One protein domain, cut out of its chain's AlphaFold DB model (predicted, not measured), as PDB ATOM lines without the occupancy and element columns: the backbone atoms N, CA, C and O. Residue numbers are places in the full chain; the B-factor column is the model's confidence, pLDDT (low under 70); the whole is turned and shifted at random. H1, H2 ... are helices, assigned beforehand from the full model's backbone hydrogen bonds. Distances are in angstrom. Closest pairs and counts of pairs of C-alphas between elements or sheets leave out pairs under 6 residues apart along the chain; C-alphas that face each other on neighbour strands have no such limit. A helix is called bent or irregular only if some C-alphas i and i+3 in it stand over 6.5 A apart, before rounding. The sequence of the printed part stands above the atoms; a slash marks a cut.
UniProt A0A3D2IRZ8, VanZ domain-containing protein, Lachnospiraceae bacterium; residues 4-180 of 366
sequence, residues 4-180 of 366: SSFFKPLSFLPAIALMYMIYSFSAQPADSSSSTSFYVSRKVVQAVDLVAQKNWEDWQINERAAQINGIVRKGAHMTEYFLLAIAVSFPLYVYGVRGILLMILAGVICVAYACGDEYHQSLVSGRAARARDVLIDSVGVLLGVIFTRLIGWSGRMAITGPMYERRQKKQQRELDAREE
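This is residues 4 to 180 of the 366 residues of the protein "VanZ domain-containing protein" of Lachnospiraceae bacterium (UniProt A0A3D2IRZ8). Four helical rods, H2, H4b, H5 and H6a, form an up-and-down bundle, each running against the one before, with H4b in the middle. H3 and H4a make a small head at one end, while H6 runs on beyond the other as an arm whose residues 154 to 180 stick out. The printed part has 177 residues with six named helices, H1 to H6, and is all helix. It is only just loose, close to extended, with a radius of gyration of the C-alphas of 23.2 A and spans of 85 by 43 by 30 A.

H1, residues 4 to 10, begins at C-alpha 4 (76.014, 140.937, 36.443) and is only just irregular, with C-alphas 6 and 9 6.7 A apart. H2 is residues 13 to 26, and H3 residues 30 to 52, 31.9 A long. By hydrogen bonds H4, residues 58 to 94, is one helix, but bent: C-alphas 67 and 70 are 7.2 A apart, between H4a, 58 to 67, and H4b, 70 to 94, 37.0 A. H5 is residues 100 to 122, 32.7 A. H6, residues 131 to 180, also assigned as one helix, is bent, with C-alphas 159 and 162 6.7 A apart; H6a, 131 to 159, measures 41.9 A, and H6b, 162 to 180, ends at C-alpha 180 (119.151, 152.199, 50.805).

H1 and H4b only just touch, with 3 pairs of C-alphas within 8 A, closest Lys 8 and Val 94, 7.3 A. H2 touches H4b, closest C-alphas Ala 15 and Ala 87, 4.8 A. H3 touches H4a at a steep tilt of 60 degrees, closest C-alphas Ser 41 and Ala 65, 5.0 A. H4b and H5 form a hairpin, closest C-alphas Ser 89 and Ala 106, 5.8 A. H6a touches H4b, closest C-alphas Met 78 and Asp 137, 4.4 A. Every O i to N i+4 pair is within hydrogen-bond range in H2, H3, H4a, H5, H6a and H6b, against 20 of 21 in H4b and 0 of 3 in H1, where 1 of 4 O i to N i+3 pairs is.

The C-alphas farthest apart, Trp 59 and Glu 180, are 84.9 A apart. The printed part has no cut and no long link. The pLDDT is under 70 at residues 4 to 7 and 157 to 163.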
ATOM      1  N   SER A   4      75.302 142.088  35.876       61.47
ATOM      2  CA  SER A   4      76.014 140.937  36.443       61.47
ATOM      3  C   SER A   4      75.224 140.093  37.453       61.47
ATOM      4  O   SER A   4      75.643 138.977  37.742       61.47
ATOM      5  N   SER A   5      74.102 140.571  38.000       61.59
ATOM      6  CA  SER A   5      73.241 139.771  38.888       61.59
ATOM      7  C   SER A   5      72.175 138.971  38.134       61.59
ATOM      8  O   SER A   5      71.669 138.000  38.685       61.59
ATOM      9  N   PHE A   6      71.864 139.334  36.886       63.22
ATOM     10  CA  PHE A   6      70.852 138.654  36.070       63.22
ATOM     11  C   PHE A   6      71.372 137.347  35.449       63.22
ATOM     12  O   PHE A   6      70.645 136.367  35.371       63.22
ATOM     13  N   PHE A   7      72.657 137.287  35.082       69.06
ATOM     14  CA  PHE A   7      73.268 136.085  34.491       69.06
ATOM     15  C   PHE A   7      73.675 135.009  35.510       69.06
ATOM     16  O   PHE A   7      73.992 133.885  35.130       69.06
ATOM     17  N   LYS A   8      73.655 135.316  36.811       74.88
ATOM     18  CA  LYS A   8      73.980 134.348  37.872       74.88
ATOM     19  C   LYS A   8      73.029 133.143  37.899       74.88
ATOM     20  O   LYS A   8      73.540 132.028  37.845       74.88
ATOM     21  N   PRO A   9      71.692 133.303  37.897       79.00
ATOM     22  CA  PRO A   9      70.785 132.156  37.812       79.00
ATOM     23  C   PRO A   9      70.924 131.378  36.494       79.00
ATOM     24  O   PRO A   9      70.746 130.164  36.485       79.00
ATOM     25  N   LEU A  10      71.329 132.034  35.398       81.81
ATOM     26  CA  LEU A  10      71.543 131.376  34.103       81.81
ATOM     27  C   LEU A  10      72.633 130.293  34.167       81.81
ATOM     28  O   LEU A  10      72.577 129.312  33.431       81.81
ATOM     29  N   SER A  11      73.596 130.431  35.084       84.06
ATOM     30  CA  SER A  11      74.661 129.439  35.277       84.06
ATOM     31  C   SER A  11      74.167 128.073  35.779       84.06
ATOM     32  O   SER A  11      74.909 127.102  35.674       84.06
ATOM     33  N   PHE A  12      72.920 127.973  36.259       87.69
ATOM     34  CA  PHE A  12      72.291 126.701  36.630       87.69
ATOM     35  C   PHE A  12      71.606 125.988  35.460       87.69
ATOM     36  O   PHE A  12      71.301 124.806  35.591       87.69
ATOM     37  N   LEU A  13      71.380 126.652  34.317       90.56
ATOM     38  CA  LEU A  13      70.694 126.028  33.178       90.56
ATOM     39  C   LEU A  13      71.343 124.717  32.711       90.56
ATOM     40  O   LEU A  13      70.601 123.759  32.510       90.56
ATOM     41  N   PRO A  14      72.683 124.609  32.580       91.75
ATOM     42  CA  PRO A  14      73.307 123.348  32.183       91.75
ATOM     43  C   PRO A  14      73.062 122.226  33.198       91.75
ATOM     44  O   PRO A  14      72.821 121.089  32.808       91.75
ATOM     45  N   ALA A  15      73.080 122.547  34.496       92.44
ATOM     46  CA  ALA A  15      72.807 121.575  35.550       92.44
ATOM     47  C   ALA A  15      71.350 121.102  35.492       92.44
ATOM     48  O   ALA A  15      71.099 119.903  35.497       92.44
ATOM     49  N   ILE A  16      70.400 122.031  35.356       92.50
ATOM     50  CA  ILE A  16      68.970 121.712  35.243       92.50
ATOM     51  C   ILE A  16      68.696 120.869  33.991       92.50
ATOM     52  O   ILE A  16      67.961 119.887  34.067       92.50
ATOM     53  N   ALA A  17      69.309 121.207  32.855       93.88
ATOM     54  CA  ALA A  17      69.174 120.438  31.621       93.88
ATOM     55  C   ALA A  17      69.703 119.002  31.776       93.88
ATOM     56  O   ALA A  17      69.043 118.062  31.338       93.88
ATOM     57  N   LEU A  18      70.851 118.822  32.441       93.56
ATOM     58  CA  LEU A  18      71.398 117.492  32.721       93.56
ATOM     59  C   LEU A  18      70.531 116.702  33.702       93.56
ATOM     60  O   LEU A  18      70.298 115.523  33.468       93.56
ATOM     61  N   MET A  19      69.999 117.335  34.750       93.50
ATOM     62  CA  MET A  19      69.048 116.681  35.657       93.50
ATOM     63  C   MET A  19      67.793 116.226  34.901       93.50
ATOM     64  O   MET A  19      67.348 115.094  35.050       93.50
ATOM     65  N   TYR A  20      67.239 117.071  34.030       93.00
ATOM     66  CA  TYR A  20      66.093 116.686  33.207       93.00
ATOM     67  C   TYR A  20      66.416 115.514  32.265       93.00
ATOM     68  O   TYR A  20      65.615 114.588  32.121       93.00
ATOM     69  N   MET A  21      67.596 115.531  31.642       92.62
ATOM     70  CA  MET A  21      68.059 114.453  30.769       92.62
ATOM     71  C   MET A  21      68.206 113.126  31.531       92.62
ATOM     72  O   MET A  21      67.657 112.121  31.084       92.62
ATOM     73  N   ILE A  22      68.878 113.130  32.689       92.25
ATOM     74  CA  ILE A  22      69.067 111.940  33.539       92.25
ATOM     75  C   ILE A  22      67.710 111.381  33.963       92.25
ATOM     76  O   ILE A  22      67.427 110.205  33.744       92.25
ATOM     77  N   TYR A  23      66.825 112.245  34.462       90.19
ATOM     78  CA  TYR A  23      65.466 111.858  34.833       90.19
ATOM     79  C   TYR A  23      64.703 111.214  33.666       90.19
ATOM     80  O   TYR A  23      64.023 110.204  33.839       90.19
ATOM     81  N   SER A  24      64.858 111.744  32.449       88.75
ATOM     82  CA  SER A  24      64.213 111.190  31.252       88.75
ATOM     83  C   SER A  24      64.724 109.789  30.891       88.75
ATOM     84  O   SER A  24      63.946 108.972  30.407       88.75
ATOM     85  N   PHE A  25      66.005 109.483  31.124       87.81
ATOM     86  CA  PHE A  25      66.567 108.135  30.937       87.81
ATOM     87  C   PHE A  25      66.213 107.176  32.087       87.81
ATOM     88  O   PHE A  25      66.012 105.972  31.882       87.81
ATOM     89  N   SER A  26      66.070 107.716  33.291       85.81
ATOM     90  CA  SER A  26      65.652 107.004  34.499       85.81
ATOM     91  C   SER A  26      64.171 106.610  34.498       85.81
ATOM     92  O   SER A  26      63.807 105.544  34.987       85.81
ATOM     93  N   ALA A  27      63.314 107.391  33.842       87.06
ATOM     94  CA  ALA A  27      61.896 107.068  33.690       87.06
ATOM     95  C   ALA A  27      61.617 105.953  32.656       87.06
ATOM     96  O   ALA A  27      60.498 105.445  32.575       87.06
ATOM     97  N   GLN A  28      62.602 105.570  31.834       86.62
ATOM     98  CA  GLN A  28      62.407 104.544  30.804       86.62
ATOM     99  C   GLN A  28      62.316 103.131  31.406       86.62
ATOM    100  O   GLN A  28      63.123 102.788  32.273       86.62
ATOM    101  N   PRO A  29      61.421 102.259  30.902       86.25
ATOM    102  CA  PRO A  29      61.392 100.847  31.276       86.25
ATOM    103  C   PRO A  29      62.721 100.133  30.999       86.25
ATOM    104  O   PRO A  29      63.491 100.528  30.113       86.25
ATOM    105  N   ALA A  30      62.971  99.038  31.723       82.62
ATOM    106  CA  ALA A  30      64.209  98.265  31.608       82.62
ATOM    107  C   ALA A  30      64.521  97.828  30.164       82.62
ATOM    108  O   ALA A  30      65.675  97.920  29.740       82.62
ATOM    109  N   ASP A  31      63.503  97.432  29.398       85.56
ATOM    110  CA  ASP A  31      63.658  96.947  28.022       85.56
ATOM    111  C   ASP A  31      64.072  98.065  27.053       85.56
ATOM    112  O   ASP A  31      65.028  97.913  26.288       85.56
ATOM    113  N   SER A  32      63.411  99.226  27.127       85.25
ATOM    114  CA  SER A  32      63.730 100.400  26.299       85.25
ATOM    115  C   SER A  32      65.136 100.927  26.587       85.25
ATOM    116  O   SER A  32      65.905 101.238  25.672       85.25
ATOM    117  N   SER A  33      65.503 100.958  27.868       84.94
ATOM    118  CA  SER A  33      66.835 101.361  28.304       84.94
ATOM    119  C   SER A  33      67.915 100.375  27.856       84.94
ATOM    120  O   SER A  33      68.956 100.801  27.358       84.94
ATOM    121  N   SER A  34      67.654  99.069  27.966       86.19
ATOM    122  CA  SER A  34      68.577  98.020  27.522       86.19
ATOM    123  C   SER A  34      68.807  98.058  26.009       86.19
ATOM    124  O   SER A  34      69.940  97.904  25.560       86.19
ATOM    125  N   SER A  35      67.761  98.317  25.217       88.62
ATOM    126  CA  SER A  35      67.868  98.468  23.759       88.62
ATOM    127  C   SER A  35      68.726  99.676  23.363       88.62
ATOM    128  O   SER A  35      69.620  99.571  22.519       88.62
ATOM    129  N   THR A  36      68.528 100.814  24.036       88.19
ATOM    130  CA  THR A  36      69.314 102.033  23.789       88.19
ATOM    131  C   THR A  36      70.789 101.822  24.132       88.19
ATOM    132  O   THR A  36      71.669 102.133  23.324       88.19
ATOM    133  N   SER A  37      71.086 101.229  25.294       89.06
ATOM    134  CA  SER A  37      72.466 100.915  25.669       89.06
ATOM    135  C   SER A  37      73.081  99.844  24.762       89.06
ATOM    136  O   SER A  37      74.278  99.906  24.471       89.06
ATOM    137  N   PHE A  38      72.282  98.908  24.239       90.56
ATOM    138  CA  PHE A  38      72.745  97.893  23.293       90.56
ATOM    139  C   PHE A  38      73.141  98.510  21.947       90.56
ATOM    140  O   PHE A  38      74.178  98.147  21.392       90.56
ATOM    141  N   TYR A  39      72.389  99.499  21.454       90.19
ATOM    142  CA  TYR A  39      72.762 100.260  20.258       90.19
ATOM    143  C   TYR A  39      74.114 100.970  20.431       90.19
ATOM    144  O   TYR A  39      74.989 100.867  19.568       90.19
ATOM    145  N   VAL A  40      74.324 101.634  21.573       91.44
ATOM    146  CA  VAL A  40      75.616 102.265  21.895       91.44
ATOM    147  C   VAL A  40      76.724 101.212  21.998       91.44
ATOM    148  O   VAL A  40      77.799 101.387  21.430       91.44
ATOM    149  N   SER A  41      76.449 100.079  22.643       92.75
ATOM    150  CA  SER A  41      77.397  98.969  22.787       92.75
ATOM    151  C   SER A  41      77.820  98.394  21.436       92.75
ATOM    152  O   SER A  41      79.010  98.210  21.192       92.75
ATOM    153  N   ARG A  42      76.871  98.195  20.512       92.69
ATOM    154  CA  ARG A  42      77.144  97.814  19.118       92.69
ATOM    155  C   ARG A  42      78.095  98.801  18.451       92.69
ATOM    156  O   ARG A  42      79.069  98.371  17.844       92.69
ATOM    157  N   LYS A  43      77.850 100.110  18.588       92.81
ATOM    158  CA  LYS A  43      78.714 101.152  18.008       92.81
ATOM    159  C   LYS A  43      80.122 101.143  18.593       92.81
ATOM    160  O   LYS A  43      81.080 101.288  17.841       92.81
ATOM    161  N   VAL A  44      80.256 100.916  19.898       91.38
ATOM    162  CA  VAL A  44      81.565 100.765  20.550       91.38
ATOM    163  C   VAL A  44      82.307  99.546  20.002       91.38
ATOM    164  O   VAL A  44      83.459  99.673  19.599       91.38
ATOM    165  N   VAL A  45      81.654  98.381  19.918       91.88
ATOM    166  CA  VAL A  45      82.276  97.161  19.369       91.88
ATOM    167  C   VAL A  45      82.651  97.341  17.896       91.88
ATOM    168  O   VAL A  45      83.742  96.938  17.512       91.88
ATOM    169  N   GLN A  46      81.805  97.994  17.093       91.56
ATOM    170  CA  GLN A  46      82.106  98.329  15.693       91.56
ATOM    171  C   GLN A  46      83.319  99.259  15.567       91.56
ATOM    172  O   GLN A  46      84.172  99.049  14.711       91.56
ATOM    173  N   ALA A  47      83.427 100.275  16.429       90.44
ATOM    174  CA  ALA A  47      84.585 101.164  16.437       90.44
ATOM    175  C   ALA A  47      85.871 100.413  16.814       90.44
ATOM    176  O   ALA A  47      86.914 100.628  16.199       90.44
ATOM    177  N   VAL A  48      85.797  99.502  17.789       90.69
ATOM    178  CA  VAL A  48      86.929  98.648  18.173       90.69
ATOM    179  C   VAL A  48      87.318  97.701  17.041       90.69
ATOM    180  O   VAL A  48      88.505  97.561  16.776       90.69
ATOM    181  N   ASP A  49      86.354  97.079  16.364       91.81
ATOM    182  CA  ASP A  49      86.608  96.202  15.216       91.81
ATOM    183  C   ASP A  49      87.335  96.944  14.084       91.81
ATOM    184  O   ASP A  49      88.351  96.459  13.583       91.81
ATOM    185  N   LEU A  50      86.886  98.167  13.773       88.94
ATOM    186  CA  LEU A  50      87.509  99.039  12.776       88.94
ATOM    187  C   LEU A  50      88.954  99.410  13.146       88.94
ATOM    188  O   LEU A  50      89.844  99.358  12.300       88.94
ATOM    189  N   VAL A  51      89.200  99.780  14.408       91.88
ATOM    190  CA  VAL A  51      90.534 100.188  14.884       91.88
ATOM    191  C   VAL A  51      91.479  98.992  15.018       91.88
ATOM    192  O   VAL A  51      92.663  99.105  14.712       91.88
ATOM    193  N   ALA A  52      90.971  97.844  15.467       90.56
ATOM    194  CA  ALA A  52      91.755  96.632  15.688       90.56
ATOM    195  C   ALA A  52      91.885  95.745  14.438       90.56
ATOM    196  O   ALA A  52      92.548  94.710  14.516       90.56
ATOM    197  N   GLN A  53      91.250  96.127  13.321       88.19
ATOM    198  CA  GLN A  53      91.241  95.408  12.039       88.19
ATOM    199  C   GLN A  53      90.894  93.917  12.189       88.19
ATOM    200  O   GLN A  53      91.515  93.045  11.580       88.19
ATOM    201  N   LYS A  54      89.922  93.609  13.055       82.00
ATOM    202  CA  LYS A  54      89.546  92.228  13.390       82.00
ATOM    203  C   LYS A  54      88.600  91.600  12.356       82.00
ATOM    204  O   LYS A  54      88.599  90.374  12.260       82.00
ATOM    205  N   ASN A  55      87.872  92.417  11.586       87.19
ATOM    206  CA  ASN A  55      86.875  92.015  10.585       87.19
ATOM    207  C   ASN A  55      85.840  91.033  11.153       87.19
ATOM    208  O   ASN A  55      85.604  89.962  10.591       87.19
ATOM    209  N   TRP A  56      85.263  91.363  12.308       89.62
ATOM    210  CA  TRP A  56      84.225  90.538  12.919       89.62
ATOM    211  C   TRP A  56      82.937  90.536  12.100       89.62
ATOM    212  O   TRP A  56      82.479  91.567  11.613       89.62
ATOM    213  N   GLU A  57      82.299  89.371  12.017       91.38
ATOM    214  CA  GLU A  57      80.968  89.276  11.425       91.38
ATOM    215  C   GLU A  57      79.895  89.870  12.345       91.38
ATOM    216  O   GLU A  57      80.041  89.934  13.571       91.38
ATOM    217  N   ASP A  58      78.761  90.254  11.761       89.06
ATOM    218  CA  ASP A  58      77.681  90.940  12.472       89.06
ATOM    219  C   ASP A  58      77.184  90.197  13.719       89.06
ATOM    220  O   ASP A  58      76.880  90.829  14.737       89.06
ATOM    221  N   TRP A  59      77.127  88.865  13.676       88.75
ATOM    222  CA  TRP A  59      76.723  88.051  14.822       88.75
ATOM    223  C   TRP A  59      77.761  88.091  15.955       88.75
ATOM    224  O   TRP A  59      77.382  88.168  17.122       88.75
ATOM    225  N   GLN A  60      79.059  88.137  15.633       91.94
ATOM    226  CA  GLN A  60      80.137  88.260  16.622       91.94
ATOM    227  C   GLN A  60      80.107  89.633  17.295       91.94
ATOM    228  O   GLN A  60      80.325  89.746  18.502       91.94
ATOM    229  N   ILE A  61      79.810  90.679  16.520       90.38
ATOM    230  CA  ILE A  61      79.646  92.038  17.038       90.38
ATOM    231  C   ILE A  61      78.433  92.097  17.980       90.38
ATOM    232  O   ILE A  61      78.529  92.702  19.044       90.38
ATOM    233  N   ASN A  62      77.308  91.461  17.625       92.81
ATOM    234  CA  ASN A  62      76.119  91.376  18.488       92.81
ATOM    235  C   ASN A  62      76.411  90.660  19.810       92.81
ATOM    236  O   ASN A  62      76.063  91.178  20.869       92.81
ATOM    237  N   GLU A  63      77.085  89.514  19.753       92.62
ATOM    238  CA  GLU A  63      77.441  88.730  20.937       92.62
ATOM    239  C   GLU A  63      78.357  89.528  21.880       92.62
ATOM    240  O   GLU A  63      78.087  89.676  23.071       92.62
ATOM    241  N   ARG A  64      79.405  90.157  21.336       91.44
ATOM    242  CA  ARG A  64      80.299  91.028  22.118       91.44
ATOM    243  C   ARG A  64      79.573  92.254  22.669       91.44
ATOM    244  O   ARG A  64      79.826  92.648  23.806       91.44
ATOM    245  N   ALA A  65      78.669  92.852  21.892       92.50
ATOM    246  CA  ALA A  65      77.857  93.976  22.342       92.50
ATOM    247  C   ALA A  65      76.958  93.579  23.521       92.50
ATOM    248  O   ALA A  65      76.861  94.338  24.483       92.50
ATOM    249  N   ALA A  66      76.366  92.379  23.494       91.06
ATOM    250  CA  ALA A  66      75.565  91.852  24.597       91.06
ATOM    251  C   ALA A  66      76.402  91.685  25.874       91.06
ATOM    252  O   ALA A  66      75.960  92.080  26.955       91.06
ATOM    253  N   GLN A  67      77.639  91.193  25.743       92.31
ATOM    254  CA  GLN A  67      78.566  91.016  26.866       92.31
ATOM    255  C   GLN A  67      78.966  92.347  27.520       92.31
ATOM    256  O   GLN A  67      79.056  92.427  28.746       92.31
ATOM    257  N   ILE A  68      79.177  93.409  26.730       91.94
ATOM    258  CA  ILE A  68      79.574  94.719  27.273       91.94
ATOM    259  C   ILE A  68      78.393  95.611  27.663       91.94
ATOM    260  O   ILE A  68      78.605  96.585  28.382       91.94
ATOM    261  N   ASN A  69      77.163  95.299  27.237       91.50
ATOM    262  CA  ASN A  69      75.995  96.171  27.398       91.50
ATOM    263  C   ASN A  69      75.793  96.648  28.842       91.50
ATOM    264  O   ASN A  69      75.585  97.833  29.099       91.50
ATOM    265  N   GLY A  70      75.934  95.736  29.809       87.88
ATOM    266  CA  GLY A  70      75.818  96.077  31.227       87.88
ATOM    267  C   GLY A  70      76.901  97.046  31.712       87.88
ATOM    268  O   GLY A  70      76.611  97.930  32.516       87.88
ATOM    269  N   ILE A  71      78.133  96.911  31.212       90.31
ATOM    270  CA  ILE A  71      79.254  97.800  31.550       90.31
ATOM    271  C   ILE A  71      79.050  99.163  30.895       90.31
ATOM    272  O   ILE A  71      79.204 100.180  31.564       90.31
ATOM    273  N   VAL A  72      78.657  99.191  29.620       90.62
ATOM    274  CA  VAL A  72      78.385 100.430  28.877       90.62
ATOM    275  C   VAL A  72      77.263 101.217  29.542       90.62
ATOM    276  O   VAL A  72      77.414 102.416  29.748       90.62
ATOM    277  N   ARG A  73      76.176 100.556  29.959       88.81
ATOM    278  CA  ARG A  73      75.065 101.213  30.662       88.81
ATOM    279  C   ARG A  73      75.501 101.835  31.990       88.81
ATOM    280  O   ARG A  73      75.192 102.990  32.251       88.81
ATOM    281  N   LYS A  74      76.254 101.100  32.815       89.06
ATOM    282  CA  LYS A  74      76.778 101.627  34.091       89.06
ATOM    283  C   LYS A  74      77.814 102.729  33.880       89.06
ATOM    284  O   LYS A  74      77.856 103.689  34.636       89.06
ATOM    285  N   GLY A  75      78.634 102.603  32.839       90.62
ATOM    286  CA  GLY A  75      79.580 103.635  32.432       90.62
ATOM    287  C   GLY A  75      78.875 104.912  31.978       90.62
ATOM    288  O   GLY A  75      79.312 105.995  32.350       90.62
ATOM    289  N   ALA A  76      77.766 104.791  31.242       91.12
ATOM    290  CA  ALA A  76      76.952 105.924  30.820       91.12
ATOM    291  C   ALA A  76      76.398 106.689  32.030       91.12
ATOM    292  O   ALA A  76      76.666 107.883  32.142       91.12
ATOM    293  N   HIS A  77      75.764 106.002  32.986       90.38
ATOM    294  CA  HIS A  77      75.295 106.639  34.224       90.38
ATOM    295  C   HIS A  77      76.438 107.315  34.990       90.38
ATOM    296  O   HIS A  77      76.372 108.510  35.274       90.38
ATOM    297  N   MET A  78      77.571 106.631  35.175       93.94
ATOM    298  CA  MET A  78      78.748 107.235  35.805       93.94
ATOM    299  C   MET A  78      79.195 108.524  35.088       93.94
ATOM    300  O   MET A  78      79.545 109.510  35.742       93.94
ATOM    301  N   THR A  79      79.179 108.548  33.748       94.19
ATOM    302  CA  THR A  79      79.523 109.749  32.969       94.19
ATOM    303  C   THR A  79      78.471 110.855  33.059       94.19
ATOM    304  O   THR A  79      78.834 112.029  33.090       94.19
ATOM    305  N   GLU A  80      77.189 110.513  33.158       94.31
ATOM    306  CA  GLU A  80      76.106 111.479  33.363       94.31
ATOM    307  C   GLU A  80      76.277 112.204  34.699       94.31
ATOM    308  O   GLU A  80      76.272 113.435  34.741       94.31
ATOM    309  N   TYR A  81      76.536 111.459  35.777       94.75
ATOM    310  CA  TYR A  81      76.792 112.031  37.099       94.75
ATOM    311  C   TYR A  81      78.117 112.798  37.176       94.75
ATOM    312  O   TYR A  81      78.199 113.816  37.868       94.75
ATOM    313  N   PHE A  82      79.138 112.379  36.423       96.19
ATOM    314  CA  PHE A  82      80.373 113.148  36.242       96.19
ATOM    315  C   PHE A  82      80.101 114.522  35.610       96.19
ATOM    316  O   PHE A  82      80.550 115.549  36.130       96.19
ATOM    317  N   LEU A  83      79.333 114.566  34.516       95.69
ATOM    318  CA  LEU A  83      78.968 115.817  33.847       95.69
ATOM    319  C   LEU A  83      78.051 116.677  34.720       95.69
ATOM    320  O   LEU A  83      78.241 117.894  34.790       95.69
ATOM    321  N   LEU A  84      77.110 116.059  35.438       95.88
ATOM    322  CA  LEU A  84      76.249 116.749  36.392       95.88
ATOM    323  C   LEU A  84      77.073 117.410  37.502       95.88
ATOM    324  O   LEU A  84      76.853 118.581  37.809       95.88
ATOM    325  N   ALA A  85      78.064 116.711  38.061       95.62
ATOM    326  CA  ALA A  85      78.953 117.265  39.077       95.62
ATOM    327  C   ALA A  85      79.738 118.480  38.565       95.62
ATOM    328  O   ALA A  85      79.889 119.470  39.288       95.62
ATOM    329  N   ILE A  86      80.188 118.453  37.306       94.62
ATOM    330  CA  ILE A  86      80.818 119.613  36.662       94.62
ATOM    331  C   ILE A  86      79.823 120.770  36.534       94.62
ATOM    332  O   ILE A  86      80.132 121.903  36.920       94.62
ATOM    333  N   ALA A  87      78.621 120.484  36.035       94.00
ATOM    334  CA  ALA A  87      77.587 121.478  35.792       94.00
ATOM    335  C   ALA A  87      77.044 122.114  37.079       94.00
ATOM    336  O   ALA A  87      76.746 123.301  37.066       94.00
ATOM    337  N   VAL A  88      76.963 121.372  38.190       94.00
ATOM    338  CA  VAL A  88      76.587 121.883  39.526       94.00
ATOM    339  C   VAL A  88      77.738 122.660  40.169       94.00
ATOM    340  O   VAL A  88      77.522 123.676  40.832       94.00
ATOM    341  N   SER A  89      78.985 122.240  39.948       91.38
ATOM    342  CA  SER A  89      80.160 122.935  40.488       91.38
ATOM    343  C   SER A  89      80.355 124.328  39.879       91.38
ATOM    344  O   SER A  89      80.837 125.233  40.563       91.38
ATOM    345  N   PHE A  90      79.977 124.526  38.612       87.56
ATOM    346  CA  PHE A  90      80.111 125.807  37.914       87.56
ATOM    347  C   PHE A  90      79.335 126.970  38.574       87.56
ATOM    348  O   PHE A  90      79.979 127.958  38.945       87.56
ATOM    349  N   PRO A  91      78.008 126.892  38.799       88.19
ATOM    350  CA  PRO A  91      77.273 127.928  39.510       88.19
ATOM    351  C   PRO A  91      77.799 128.091  40.938       88.19
ATOM    352  O   PRO A  91      78.062 129.213  41.354       88.19
ATOM    353  N   LEU A  92      78.087 127.014  41.678       88.38
ATOM    354  CA  LEU A  92      78.668 127.137  43.025       88.38
ATOM    355  C   LEU A  92      79.973 127.954  43.027       88.38
ATOM    356  O   LEU A  92      80.179 128.804  43.899       88.38
ATOM    357  N   TYR A  93      80.812 127.776  42.004       83.81
ATOM    358  CA  TYR A  93      82.028 128.561  41.814       83.81
ATOM    359  C   TYR A  93      81.745 130.043  41.511       83.81
ATOM    360  O   TYR A  93      82.415 130.923  42.065       83.81
ATOM    361  N   VAL A  94      80.740 130.336  40.675       83.44
ATOM    362  CA  VAL A  94      80.285 131.706  40.348       83.44
ATOM    363  C   VAL A  94      79.747 132.430  41.588       83.44
ATOM    364  O   VAL A  94      80.020 133.616  41.778       83.44
ATOM    365  N   TYR A  95      79.040 131.716  42.464       84.31
ATOM    366  CA  TYR A  95      78.515 132.243  43.730       84.31
ATOM    367  C   TYR A  95      79.579 132.341  44.834       84.31
ATOM    368  O   TYR A  95      79.307 132.826  45.930       84.31
ATOM    369  N   GLY A  96      80.819 131.960  44.527       81.31
ATOM    370  CA  GLY A  96      81.979 132.201  45.373       81.31
ATOM    371  C   GLY A  96      82.355 131.049  46.301       81.31
ATOM    372  O   GLY A  96      83.350 131.179  47.019       81.31
ATOM    373  N   VAL A  97      81.640 129.922  46.243       85.69
ATOM    374  CA  VAL A  97      81.986 128.699  46.975       85.69
ATOM    375  C   VAL A  97      83.255 128.103  46.368       85.69
ATOM    376  O   VAL A  97      83.371 127.944  45.153       85.69
ATOM    377  N   ARG A  98      84.264 127.819  47.198       83.50
ATOM    378  CA  ARG A  98      85.589 127.374  46.738       83.50
ATOM    379  C   ARG A  98      86.200 126.343  47.679       83.50
ATOM    380  O   ARG A  98      85.788 126.190  48.822       83.50
ATOM    381  N   GLY A  99      87.240 125.670  47.186       85.69
ATOM    382  CA  GLY A  99      88.050 124.756  47.990       85.69
ATOM    383  C   GLY A  99      87.268 123.513  48.406       85.69
ATOM    384  O   GLY A  99      86.514 122.972  47.604       85.69
ATOM    385  N   ILE A 100      87.467 123.073  49.649       87.75
ATOM    386  CA  ILE A 100      86.834 121.865  50.200       87.75
ATOM    387  C   ILE A 100      85.313 122.030  50.290       87.75
ATOM    388  O   ILE A 100      84.589 121.088  49.990       87.75
ATOM    389  N   LEU A 101      84.823 123.235  50.603       88.94
ATOM    390  CA  LEU A 101      83.386 123.497  50.701       88.94
ATOM    391  C   LEU A 101      82.664 123.260  49.368       88.94
ATOM    392  O   LEU A 101      81.574 122.701  49.365       88.94
ATOM    393  N   LEU A 102      83.287 123.622  48.238       89.94
ATOM    394  CA  LEU A 102      82.738 123.310  46.914       89.94
ATOM    395  C   LEU A 102      82.641 121.799  46.717       89.94
ATOM    396  O   LEU A 102      81.628 121.326  46.218       89.94
ATOM    397  N   MET A 103      83.670 121.055  47.135       90.88
ATOM    398  CA  MET A 103      83.694 119.605  46.957       90.88
ATOM    399  C   MET A 103      82.616 118.908  47.781       90.88
ATOM    400  O   MET A 103      81.911 118.053  47.257       90.88
ATOM    401  N   ILE A 104      82.460 119.306  49.045       93.06
ATOM    402  CA  ILE A 104      81.429 118.756  49.927       93.06
ATOM    403  C   ILE A 104      80.043 119.119  49.393       93.06
ATOM    404  O   ILE A 104      79.208 118.238  49.239       93.06
ATOM    405  N   LEU A 105      79.797 120.391  49.070       93.38
ATOM    406  CA  LEU A 105      78.471 120.842  48.655       93.38
ATOM    407  C   LEU A 105      78.050 120.236  47.310       93.38
ATOM    408  O   LEU A 105      76.960 119.680  47.212       93.38
ATOM    409  N   ALA A 106      78.913 120.300  46.291       93.44
ATOM    410  CA  ALA A 106      78.630 119.697  44.989       93.44
ATOM    411  C   ALA A 106      78.504 118.171  45.100       93.44
ATOM    412  O   ALA A 106      77.572 117.593  44.547       93.44
ATOM    413  N   GLY A 107      79.399 117.532  45.861       93.75
ATOM    414  CA  GLY A 107      79.379 116.090  46.085       93.75
ATOM    415  C   GLY A 107      78.089 115.624  46.755       93.75
ATOM    416  O   GLY A 107      77.434 114.726  46.241       93.75
ATOM    417  N   VAL A 108      77.678 116.267  47.853       95.00
ATOM    418  CA  VAL A 108      76.440 115.919  48.568       95.00
ATOM    419  C   VAL A 108      75.215 116.108  47.676       95.00
ATOM    420  O   VAL A 108      74.373 115.218  47.633       95.00
ATOM    421  N   ILE A 109      75.122 117.216  46.931       94.19
ATOM    422  CA  ILE A 109      73.992 117.466  46.021       94.19
ATOM    423  C   ILE A 109      73.904 116.374  44.949       94.19
ATOM    424  O   ILE A 109      72.833 115.815  44.727       94.19
ATOM    425  N   CYS A 110      75.020 116.047  44.297       95.12
ATOM    426  CA  CYS A 110      75.031 115.068  43.214       95.12
ATOM    427  C   CYS A 110      74.829 113.628  43.708       95.12
ATOM    428  O   CYS A 110      74.109 112.878  43.061       95.12
ATOM    429  N   VAL A 111      75.401 113.245  44.856       94.12
ATOM    430  CA  VAL A 111      75.172 111.916  45.453       94.12
ATOM    431  C   VAL A 111      73.728 111.779  45.930       94.12
ATOM    432  O   VAL A 111      73.101 110.757  45.675       94.12
ATOM    433  N   ALA A 112      73.159 112.812  46.560       94.19
ATOM    434  CA  ALA A 112      71.745 112.807  46.932       94.19
ATOM    435  C   ALA A 112      70.840 112.669  45.698       94.19
ATOM    436  O   ALA A 112      69.852 111.939  45.742       94.19
ATOM    437  N   TYR A 113      71.203 113.324  44.592       93.81
ATOM    438  CA  TYR A 113      70.494 113.183  43.326       93.81
ATOM    439  C   TYR A 113      70.611 111.763  42.748       93.81
ATOM    440  O   TYR A 113      69.593 111.205  42.361       93.81
ATOM    441  N   ALA A 114      71.795 111.140  42.786       92.38
ATOM    442  CA  ALA A 114      71.990 109.747  42.364       92.38
ATOM    443  C   ALA A 114      71.172 108.752  43.204       92.38
ATOM    444  O   ALA A 114      70.542 107.844  42.671       92.38
ATOM    445  N   CYS A 115      71.109 108.956  44.525       90.19
ATOM    446  CA  CYS A 115      70.231 108.170  45.393       90.19
ATOM    447  C   CYS A 115      68.751 108.337  45.015       90.19
ATOM    448  O   CYS A 115      67.999 107.364  45.017       90.19
ATOM    449  N   GLY A 116      68.327 109.570  44.715       90.06
ATOM    450  CA  GLY A 116      66.961 109.867  44.283       90.06
ATOM    451  C   GLY A 116      66.618 109.240  42.934       90.06
ATOM    452  O   GLY A 116      65.504 108.754  42.752       90.06
ATOM    453  N   ASP A 117      67.580 109.205  42.017       89.06
ATOM    454  CA  ASP A 117      67.433 108.564  40.719       89.06
ATOM    455  C   ASP A 117      67.263 107.051  40.850       89.06
ATOM    456  O   ASP A 117      66.294 106.502  40.341       89.06
ATOM    457  N   GLU A 118      68.119 106.384  41.624       89.19
ATOM    458  CA  GLU A 118      68.010 104.942  41.872       89.19
ATOM    459  C   GLU A 118      66.683 104.582  42.562       89.19
ATOM    460  O   GLU A 118      66.032 103.582  42.240       89.19
ATOM    461  N   TYR A 119      66.241 105.433  43.493       87.81
ATOM    462  CA  TYR A 119      64.923 105.312  44.103       87.81
ATOM    463  C   TYR A 119      63.807 105.450  43.059       87.81
ATOM    464  O   TYR A 119      62.888 104.634  43.046       87.81
ATOM    465  N   HIS A 120      63.889 106.419  42.146       87.44
ATOM    466  CA  HIS A 120      62.917 106.566  41.064       87.44
ATOM    467  C   HIS A 120      62.918 105.356  40.122       87.44
ATOM    468  O   HIS A 120      61.849 104.833  39.806       87.44
ATOM    469  N   GLN A 121      64.095 104.842  39.752       84.94
ATOM    470  CA  GLN A 121      64.223 103.636  38.935       84.94
ATOM    471  C   GLN A 121      63.558 102.424  39.596       84.94
ATOM    472  O   GLN A 121      62.961 101.614  38.892       84.94
ATOM    473  N   SER A 122      63.595 102.314  40.930       85.50
ATOM    474  CA  SER A 122      62.920 101.232  41.667       85.50
ATOM    475  C   SER A 122      61.393 101.235  41.531       85.50
ATOM    476  O   SER A 122      60.756 100.204  41.740       85.50
ATOM    477  N   LEU A 123      60.804 102.377  41.159       86.38
ATOM    478  CA  LEU A 123      59.367 102.526  40.921       86.38
ATOM    479  C   LEU A 123      58.973 102.162  39.479       86.38
ATOM    480  O   LEU A 123      57.785 102.034  39.183       86.38
ATOM    481  N   VAL A 124      59.949 101.998  38.581       83.88
ATOM    482  CA  VAL A 124      59.736 101.655  37.170       83.88
ATOM    483  C   VAL A 124      59.780 100.135  36.987       83.88
ATOM    484  O   VAL A 124      60.604  99.430  37.570       83.88
ATOM    485  N   SER A 125      58.893  99.603  36.147       78.19
ATOM    486  CA  SER A 125      58.778  98.162  35.915       78.19
ATOM    487  C   SER A 125      60.071  97.541  35.362       78.19
ATOM    488  O   SER A 125      60.715  98.056  34.445       78.19
ATOM    489  N   GLY A 126      60.455  96.394  35.932       75.81
ATOM    490  CA  GLY A 126      61.612  95.611  35.485       75.81
ATOM    491  C   GLY A 126      62.978  96.145  35.930       75.81
ATOM    492  O   GLY A 126      63.998  95.573  35.544       75.81
ATOM    493  N   ARG A 127      63.030  97.207  36.746       75.38
ATOM    494  CA  ARG A 127      64.270  97.728  37.338       75.38
ATOM    495  C   ARG A 127      64.349  97.387  38.824       75.38
ATOM    496  O   ARG A 127      63.354  97.394  39.537       75.38
ATOM    497  N   ALA A 128      65.551  97.053  39.285       75.75
ATOM    498  CA  ALA A 128      65.823  96.759  40.686       75.75
ATOM    499  C   ALA A 128      66.926  97.693  41.168       75.75
ATOM    500  O   ALA A 128      68.029  97.645  40.623       75.75
ATOM    501  N   ALA A 129      66.626  98.487  42.195       74.56
ATOM    502  CA  ALA A 129      67.605  99.368  42.809       74.56
ATOM    503  C   ALA A 129      68.730  98.565  43.474       74.56
ATOM    504  O   ALA A 129      68.487  97.601  44.210       74.56
ATOM    505  N   ARG A 130      69.976  98.968  43.238       83.50
ATOM    506  CA  ARG A 130      71.175  98.388  43.833       83.50
ATOM    507  C   ARG A 130      72.073  99.498  44.354       83.50
ATOM    508  O   ARG A 130      72.613 100.297  43.602       83.50
ATOM    509  N   ALA A 131      72.394  99.438  45.646       83.44
ATOM    510  CA  ALA A 131      73.348 100.359  46.277       83.44
ATOM    511  C   ALA A 131      74.734 100.378  45.593       83.44
ATOM    512  O   ALA A 131      75.460 101.366  45.660       83.44
ATOM    513  N   ARG A 132      75.106  99.287  44.909       85.50
ATOM    514  CA  ARG A 132      76.340  99.220  44.117       85.50
ATOM    515  C   ARG A 132      76.320 100.164  42.912       85.50
ATOM    516  O   ARG A 132      77.383 100.657  42.551       85.50
ATOM    517  N   ASP A 133      75.164 100.387  42.300       86.19
ATOM    518  CA  ASP A 133      75.048 101.233  41.111       86.19
ATOM    519  C   ASP A 133      75.186 102.712  41.518       86.19
ATOM    520  O   ASP A 133      76.062 103.400  40.997       86.19
ATOM    521  N   VAL A 134      74.552 103.116  42.628       89.94
ATOM    522  CA  VAL A 134      74.778 104.425  43.282       89.94
ATOM    523  C   VAL A 134      76.246 104.659  43.652       89.94
ATOM    524  O   VAL A 134      76.758 105.774  43.524       89.94
ATOM    525  N   LEU A 135      76.959 103.628  44.122       91.06
ATOM    526  CA  LEU A 135      78.380 103.756  44.457       91.06
ATOM    527  C   LEU A 135      79.235 104.031  43.211       91.06
ATOM    528  O   LEU A 135      80.145 104.854  43.273       91.06
ATOM    529  N   ILE A 136      78.944 103.360  42.094       91.75
ATOM    530  CA  ILE A 136      79.638 103.589  40.818       91.75
ATOM    531  C   ILE A 136      79.380 105.023  40.341       91.75
ATOM    532  O   ILE A 136      80.325 105.737  40.007       91.75
ATOM    533  N   ASP A 137      78.135 105.484  40.410       92.38
ATOM    534  CA  ASP A 137      77.768 106.850  40.035       92.38
ATOM    535  C   ASP A 137      78.434 107.896  40.935       92.38
ATOM    536  O   ASP A 137      78.939 108.916  40.460       92.38
ATOM    537  N   SER A 138      78.557 107.597  42.231       92.75
ATOM    538  CA  SER A 138      79.271 108.436  43.201       92.75
ATOM    539  C   SER A 138      80.762 108.580  42.872       92.75
ATOM    540  O   SER A 138      81.346 109.638  43.121       92.75
ATOM    541  N   VAL A 139      81.393 107.561  42.274       95.00
ATOM    542  CA  VAL A 139      82.766 107.682  41.752       95.00
ATOM    543  C   VAL A 139      82.805 108.675  40.590       95.00
ATOM    544  O   VAL A 139      83.690 109.532  40.554       95.00
ATOM    545  N   GLY A 140      81.823 108.626  39.686       93.75
ATOM    546  CA  GLY A 140      81.650 109.621  38.624       93.75
ATOM    547  C   GLY A 140      81.534 111.046  39.173       93.75
ATOM    548  O   GLY A 140      82.267 111.940  38.741       93.75
ATOM    549  N   VAL A 141      80.696 111.244  40.198       95.94
ATOM    550  CA  VAL A 141      80.557 112.530  40.907       95.94
ATOM    551  C   VAL A 141      81.896 113.008  41.467       95.94
ATOM    552  O   VAL A 141      82.289 114.154  41.238       95.94
ATOM    553  N   LEU A 142      82.616 112.140  42.185       95.00
ATOM    554  CA  LEU A 142      83.902 112.481  42.793       95.00
ATOM    555  C   LEU A 142      84.919 112.930  41.736       95.00
ATOM    556  O   LEU A 142      85.569 113.964  41.905       95.00
ATOM    557  N   LEU A 143      85.024 112.190  40.630       95.50
ATOM    558  CA  LEU A 143      85.903 112.544  39.515       95.50
ATOM    559  C   LEU A 143      85.522 113.897  38.904       95.50
ATOM    560  O   LEU A 143      86.407 114.708  38.629       95.50
ATOM    561  N   GLY A 144      84.225 114.180  38.750       94.19
ATOM    562  CA  GLY A 144      83.735 115.451  38.210       94.19
ATOM    563  C   GLY A 144      84.077 116.638  39.112       94.19
ATOM    564  O   GLY A 144      84.562 117.669  38.642       94.19
ATOM    565  N   VAL A 145      83.912 116.480  40.426       93.19
ATOM    566  CA  VAL A 145      84.275 117.498  41.424       93.19
ATOM    567  C   VAL A 145      85.789 117.739  41.468       93.19
ATOM    568  O   VAL A 145      86.239 118.886  41.528       93.19
ATOM    569  N   ILE A 146      86.601 116.680  41.415       92.50
ATOM    570  CA  ILE A 146      88.064 116.818  41.362       92.50
ATOM    571  C   ILE A 146      88.473 117.535  40.074       92.50
ATOM    572  O   ILE A 146      89.277 118.467  40.114       92.50
ATOM    573  N   PHE A 147      87.882 117.162  38.940       93.00
ATOM    574  CA  PHE A 147      88.154 117.784  37.650       93.00
ATOM    575  C   PHE A 147      87.859 119.292  37.664       93.00
ATOM    576  O   PHE A 147      88.718 120.095  37.286       93.00
ATOM    577  N   THR A 148      86.705 119.719  38.189       89.88
ATOM    578  CA  THR A 148      86.406 121.157  38.316       89.88
ATOM    579  C   THR A 148      87.335 121.866  39.290       89.88
ATOM    580  O   THR A 148      87.727 123.012  39.051       89.88
ATOM    581  N   ARG A 149      87.756 121.195  40.367       88.38
ATOM    582  CA  ARG A 149      88.735 121.736  41.313       88.38
ATOM    583  C   ARG A 149      90.099 121.960  40.665       88.38
ATOM    584  O   ARG A 149      90.735 122.970  40.993       88.38
ATOM    585  N   LEU A 150      90.534 121.054  39.788       89.25
ATOM    586  CA  LEU A 150      91.768 121.176  39.011       89.25
ATOM    587  C   LEU A 150      91.666 122.338  38.024       89.25
ATOM    588  O   LEU A 150      92.512 123.223  38.061       89.25
ATOM    589  N   ILE A 151      90.588 122.425  37.241       87.19
ATOM    590  CA  ILE A 151      90.377 123.543  36.305       87.19
ATOM    591  C   ILE A 151      90.326 124.884  37.045       87.19
ATOM    592  O   ILE A 151      91.004 125.837  36.661       87.19
ATOM    593  N   GLY A 152      89.569 124.968  38.141       83.25
ATOM    594  CA  GLY A 152      89.475 126.183  38.949       83.25
ATOM    595  C   GLY A 152      90.799 126.559  39.624       83.25
ATOM    596  O   GLY A 152      91.060 127.738  39.864       83.25
ATOM    597  N   TRP A 153      91.656 125.581  39.929       81.06
ATOM    598  CA  TRP A 153      93.016 125.829  40.408       81.06
ATOM    599  C   TRP A 153      93.925 126.346  39.297       81.06
ATOM    600  O   TRP A 153      94.531 127.401  39.477       81.06
ATOM    601  N   SER A 154      93.957 125.664  38.151       81.19
ATOM    602  CA  SER A 154      94.758 126.037  36.985       81.19
ATOM    603  C   SER A 154      94.389 127.430  36.477       81.19
ATOM    604  O   SER A 154      95.269 128.260  36.268       81.19
ATOM    605  N   GLY A 155      93.093 127.748  36.390       77.19
ATOM    606  CA  GLY A 155      92.621 129.085  36.016       77.19
ATOM    607  C   GLY A 155      93.060 130.172  37.004       77.19
ATOM    608  O   GLY A 155      93.435 131.271  36.596       77.19
ATOM    609  N   ARG A 156      93.098 129.875  38.311       71.75
ATOM    610  CA  ARG A 156      93.659 130.809  39.298       71.75
ATOM    611  C   ARG A 156      95.165 130.957  39.151       71.75
ATOM    612  O   ARG A 156      95.633 132.087  39.183       71.75
ATOM    613  N   MET A 157      95.921 129.876  38.998       67.94
ATOM    614  CA  MET A 157      97.376 129.977  38.833       67.94
ATOM    615  C   MET A 157      97.735 130.773  37.572       67.94
ATOM    616  O   MET A 157      98.582 131.658  37.641       67.94
ATOM    617  N   ALA A 158      97.003 130.574  36.472       69.94
ATOM    618  CA  ALA A 158      97.201 131.317  35.230       69.94
ATOM    619  C   ALA A 158      96.891 132.823  35.360       69.94
ATOM    620  O   ALA A 158      97.634 133.651  34.839       69.94
ATOM    621  N   ILE A 159      95.813 133.197  36.060       64.56
ATOM    622  CA  ILE A 159      95.355 134.599  36.128       64.56
ATOM    623  C   ILE A 159      95.943 135.349  37.334       64.56
ATOM    624  O   ILE A 159      96.387 136.489  37.220       64.56
ATOM    625  N   THR A 160      95.936 134.726  38.513       62.28
ATOM    626  CA  THR A 160      96.338 135.361  39.782       62.28
ATOM    627  C   THR A 160      97.807 135.144  40.137       62.28
ATOM    628  O   THR A 160      98.350 135.951  40.891       62.28
ATOM    629  N   GLY A 161      98.471 134.133  39.565       63.94
ATOM    630  CA  GLY A 161      99.905 133.886  39.759       63.94
ATOM    631  C   GLY A 161     100.771 135.101  39.404       63.94
ATOM    632  O   GLY A 161     101.449 135.632  40.287       63.94
ATOM    633  N   PRO A 162     100.654 135.664  38.183       68.94
ATOM    634  CA  PRO A 162     101.435 136.837  37.787       68.94
ATOM    635  C   PRO A 162     101.149 138.071  38.653       68.94
ATOM    636  O   PRO A 162     102.022 138.911  38.867       68.94
ATOM    637  N   MET A 163      99.920 138.211  39.162       66.94
ATOM    638  CA  MET A 163      99.545 139.331  40.031       66.94
ATOM    639  C   MET A 163     100.143 139.200  41.435       66.94
ATOM    640  O   MET A 163     100.584 140.200  42.003       66.94
ATOM    641  N   TYR A 164     100.179 137.983  41.984       71.44
ATOM    642  CA  TYR A 164     100.802 137.702  43.275       71.44
ATOM    643  C   TYR A 164     102.308 137.988  43.235       71.44
ATOM    644  O   TYR A 164     102.819 138.721  44.084       71.44
ATOM    645  N   GLU A 165     102.993 137.528  42.186       78.31
ATOM    646  CA  GLU A 165     104.420 137.792  41.974       78.31
ATOM    647  C   GLU A 165     104.727 139.284  41.807       78.31
ATOM    648  O   GLU A 165     105.681 139.799  42.394       78.31
ATOM    649  N   ARG A 166     103.903 140.021  41.045       80.50
ATOM    650  CA  ARG A 166     104.054 141.479  40.894       80.50
ATOM    651  C   ARG A 166     103.931 142.205  42.232       80.50
ATOM    652  O   ARG A 166     104.683 143.146  42.481       80.50
ATOM    653  N   ARG A 167     103.006 141.777  43.097       81.88
ATOM    654  CA  ARG A 167     102.804 142.384  44.419       81.88
ATOM    655  C   ARG A 167     103.980 142.110  45.354       81.88
ATOM    656  O   ARG A 167     104.423 143.041  46.021       81.88
ATOM    657  N   GLN A 168     104.521 140.891  45.343       85.00
ATOM    658  CA  GLN A 168     105.730 140.567  46.106       85.00
ATOM    659  C   GLN A 168     106.948 141.353  45.614       85.00
ATOM    660  O   GLN A 168     107.627 141.976  46.420       85.00
ATOM    661  N   LYS A 169     107.182 141.421  44.295       89.69
ATOM    662  CA  LYS A 169     108.285 142.222  43.735       89.69
ATOM    663  C   LYS A 169     108.173 143.699  44.102       89.69
ATOM    664  O   LYS A 169     109.191 144.343  44.327       89.69
ATOM    665  N   LYS A 170     106.953 144.245  44.164       91.69
ATOM    666  CA  LYS A 170     106.736 145.626  44.610       91.69
ATOM    667  C   LYS A 170     107.099 145.805  46.086       91.69
ATOM    668  O   LYS A 170     107.825 146.736  46.399       91.69
ATOM    669  N   GLN A 171     106.640 144.906  46.958       91.12
ATOM    670  CA  GLN A 171     106.990 144.942  48.382       91.12
ATOM    671  C   GLN A 171     108.496 144.798  48.609       91.12
ATOM    672  O   GLN A 171     109.051 145.535  49.413       91.12
ATOM    673  N   GLN A 172     109.159 143.908  47.864       92.62
ATOM    674  CA  GLN A 172     110.607 143.738  47.953       92.62
ATOM    675  C   GLN A 172     111.338 145.022  47.549       92.62
ATOM    676  O   GLN A 172     112.133 145.534  48.320       92.62
ATOM    677  N   ARG A 173     110.975 145.625  46.409       94.31
ATOM    678  CA  ARG A 173     111.561 146.903  45.966       94.31
ATOM    679  C   ARG A 173     111.349 148.043  46.962       94.31
ATOM    680  O   ARG A 173     112.207 148.906  47.083       94.31
ATOM    681  N   GLU A 174     110.201 148.082  47.640       95.38
ATOM    682  CA  GLU A 174     109.928 149.080  48.682       95.38
ATOM    683  C   GLU A 174     110.797 148.865  49.931       95.38
ATOM    684  O   GLU A 174     111.204 149.844  50.555       95.38
ATOM    685  N   LEU A 175     111.096 147.614  50.290       95.12
ATOM    686  CA  LEU A 175     112.020 147.288  51.378       95.12
ATOM    687  C   LEU A 175     113.459 147.646  51.005       95.12
ATOM    688  O   LEU A 175     114.099 148.371  51.760       95.12
ATOM    689  N   ASP A 176     113.910 147.234  49.819       95.50
ATOM    690  CA  ASP A 176     115.257 147.524  49.321       95.50
ATOM    691  C   ASP A 176     115.487 149.051  49.249       95.50
ATOM    692  O   ASP A 176     116.497 149.568  49.718       95.50
ATOM    693  N   ALA A 177     114.499 149.814  48.763       96.06
ATOM    694  CA  ALA A 177     114.576 151.276  48.714       96.06
ATOM    695  C   ALA A 177     114.639 151.930  50.108       96.06
ATOM    696  O   ALA A 177     115.329 152.935  50.289       96.06
ATOM    697  N   ARG A 178     113.925 151.376  51.101       95.75
ATOM    698  CA  ARG A 178     113.991 151.844  52.497       95.75
ATOM    699  C   ARG A 178     115.342 151.533  53.129       95.75
ATOM    700  O   ARG A 178     115.860 152.366  53.869       95.75
ATOM    701  N   GLU A 179     115.912 150.371  52.836       95.31
ATOM    702  CA  GLU A 179     117.240 149.979  53.307       95.31
ATOM    703  C   GLU A 179     118.325 150.902  52.732       95.31
ATOM    704  O   GLU A 179     119.140 151.438  53.481       95.31
ATOM    705  N   GLU A 180     118.261 151.215  51.434       96.06
ATOM    706  CA  GLU A 180     119.151 152.199  50.805       96.06
ATOM    707  C   GLU A 180     118.990 153.617  51.382       96.06
ATOM    708  O   GLU A 180     119.950 154.389  51.453       96.06
TER     709      GLU A 180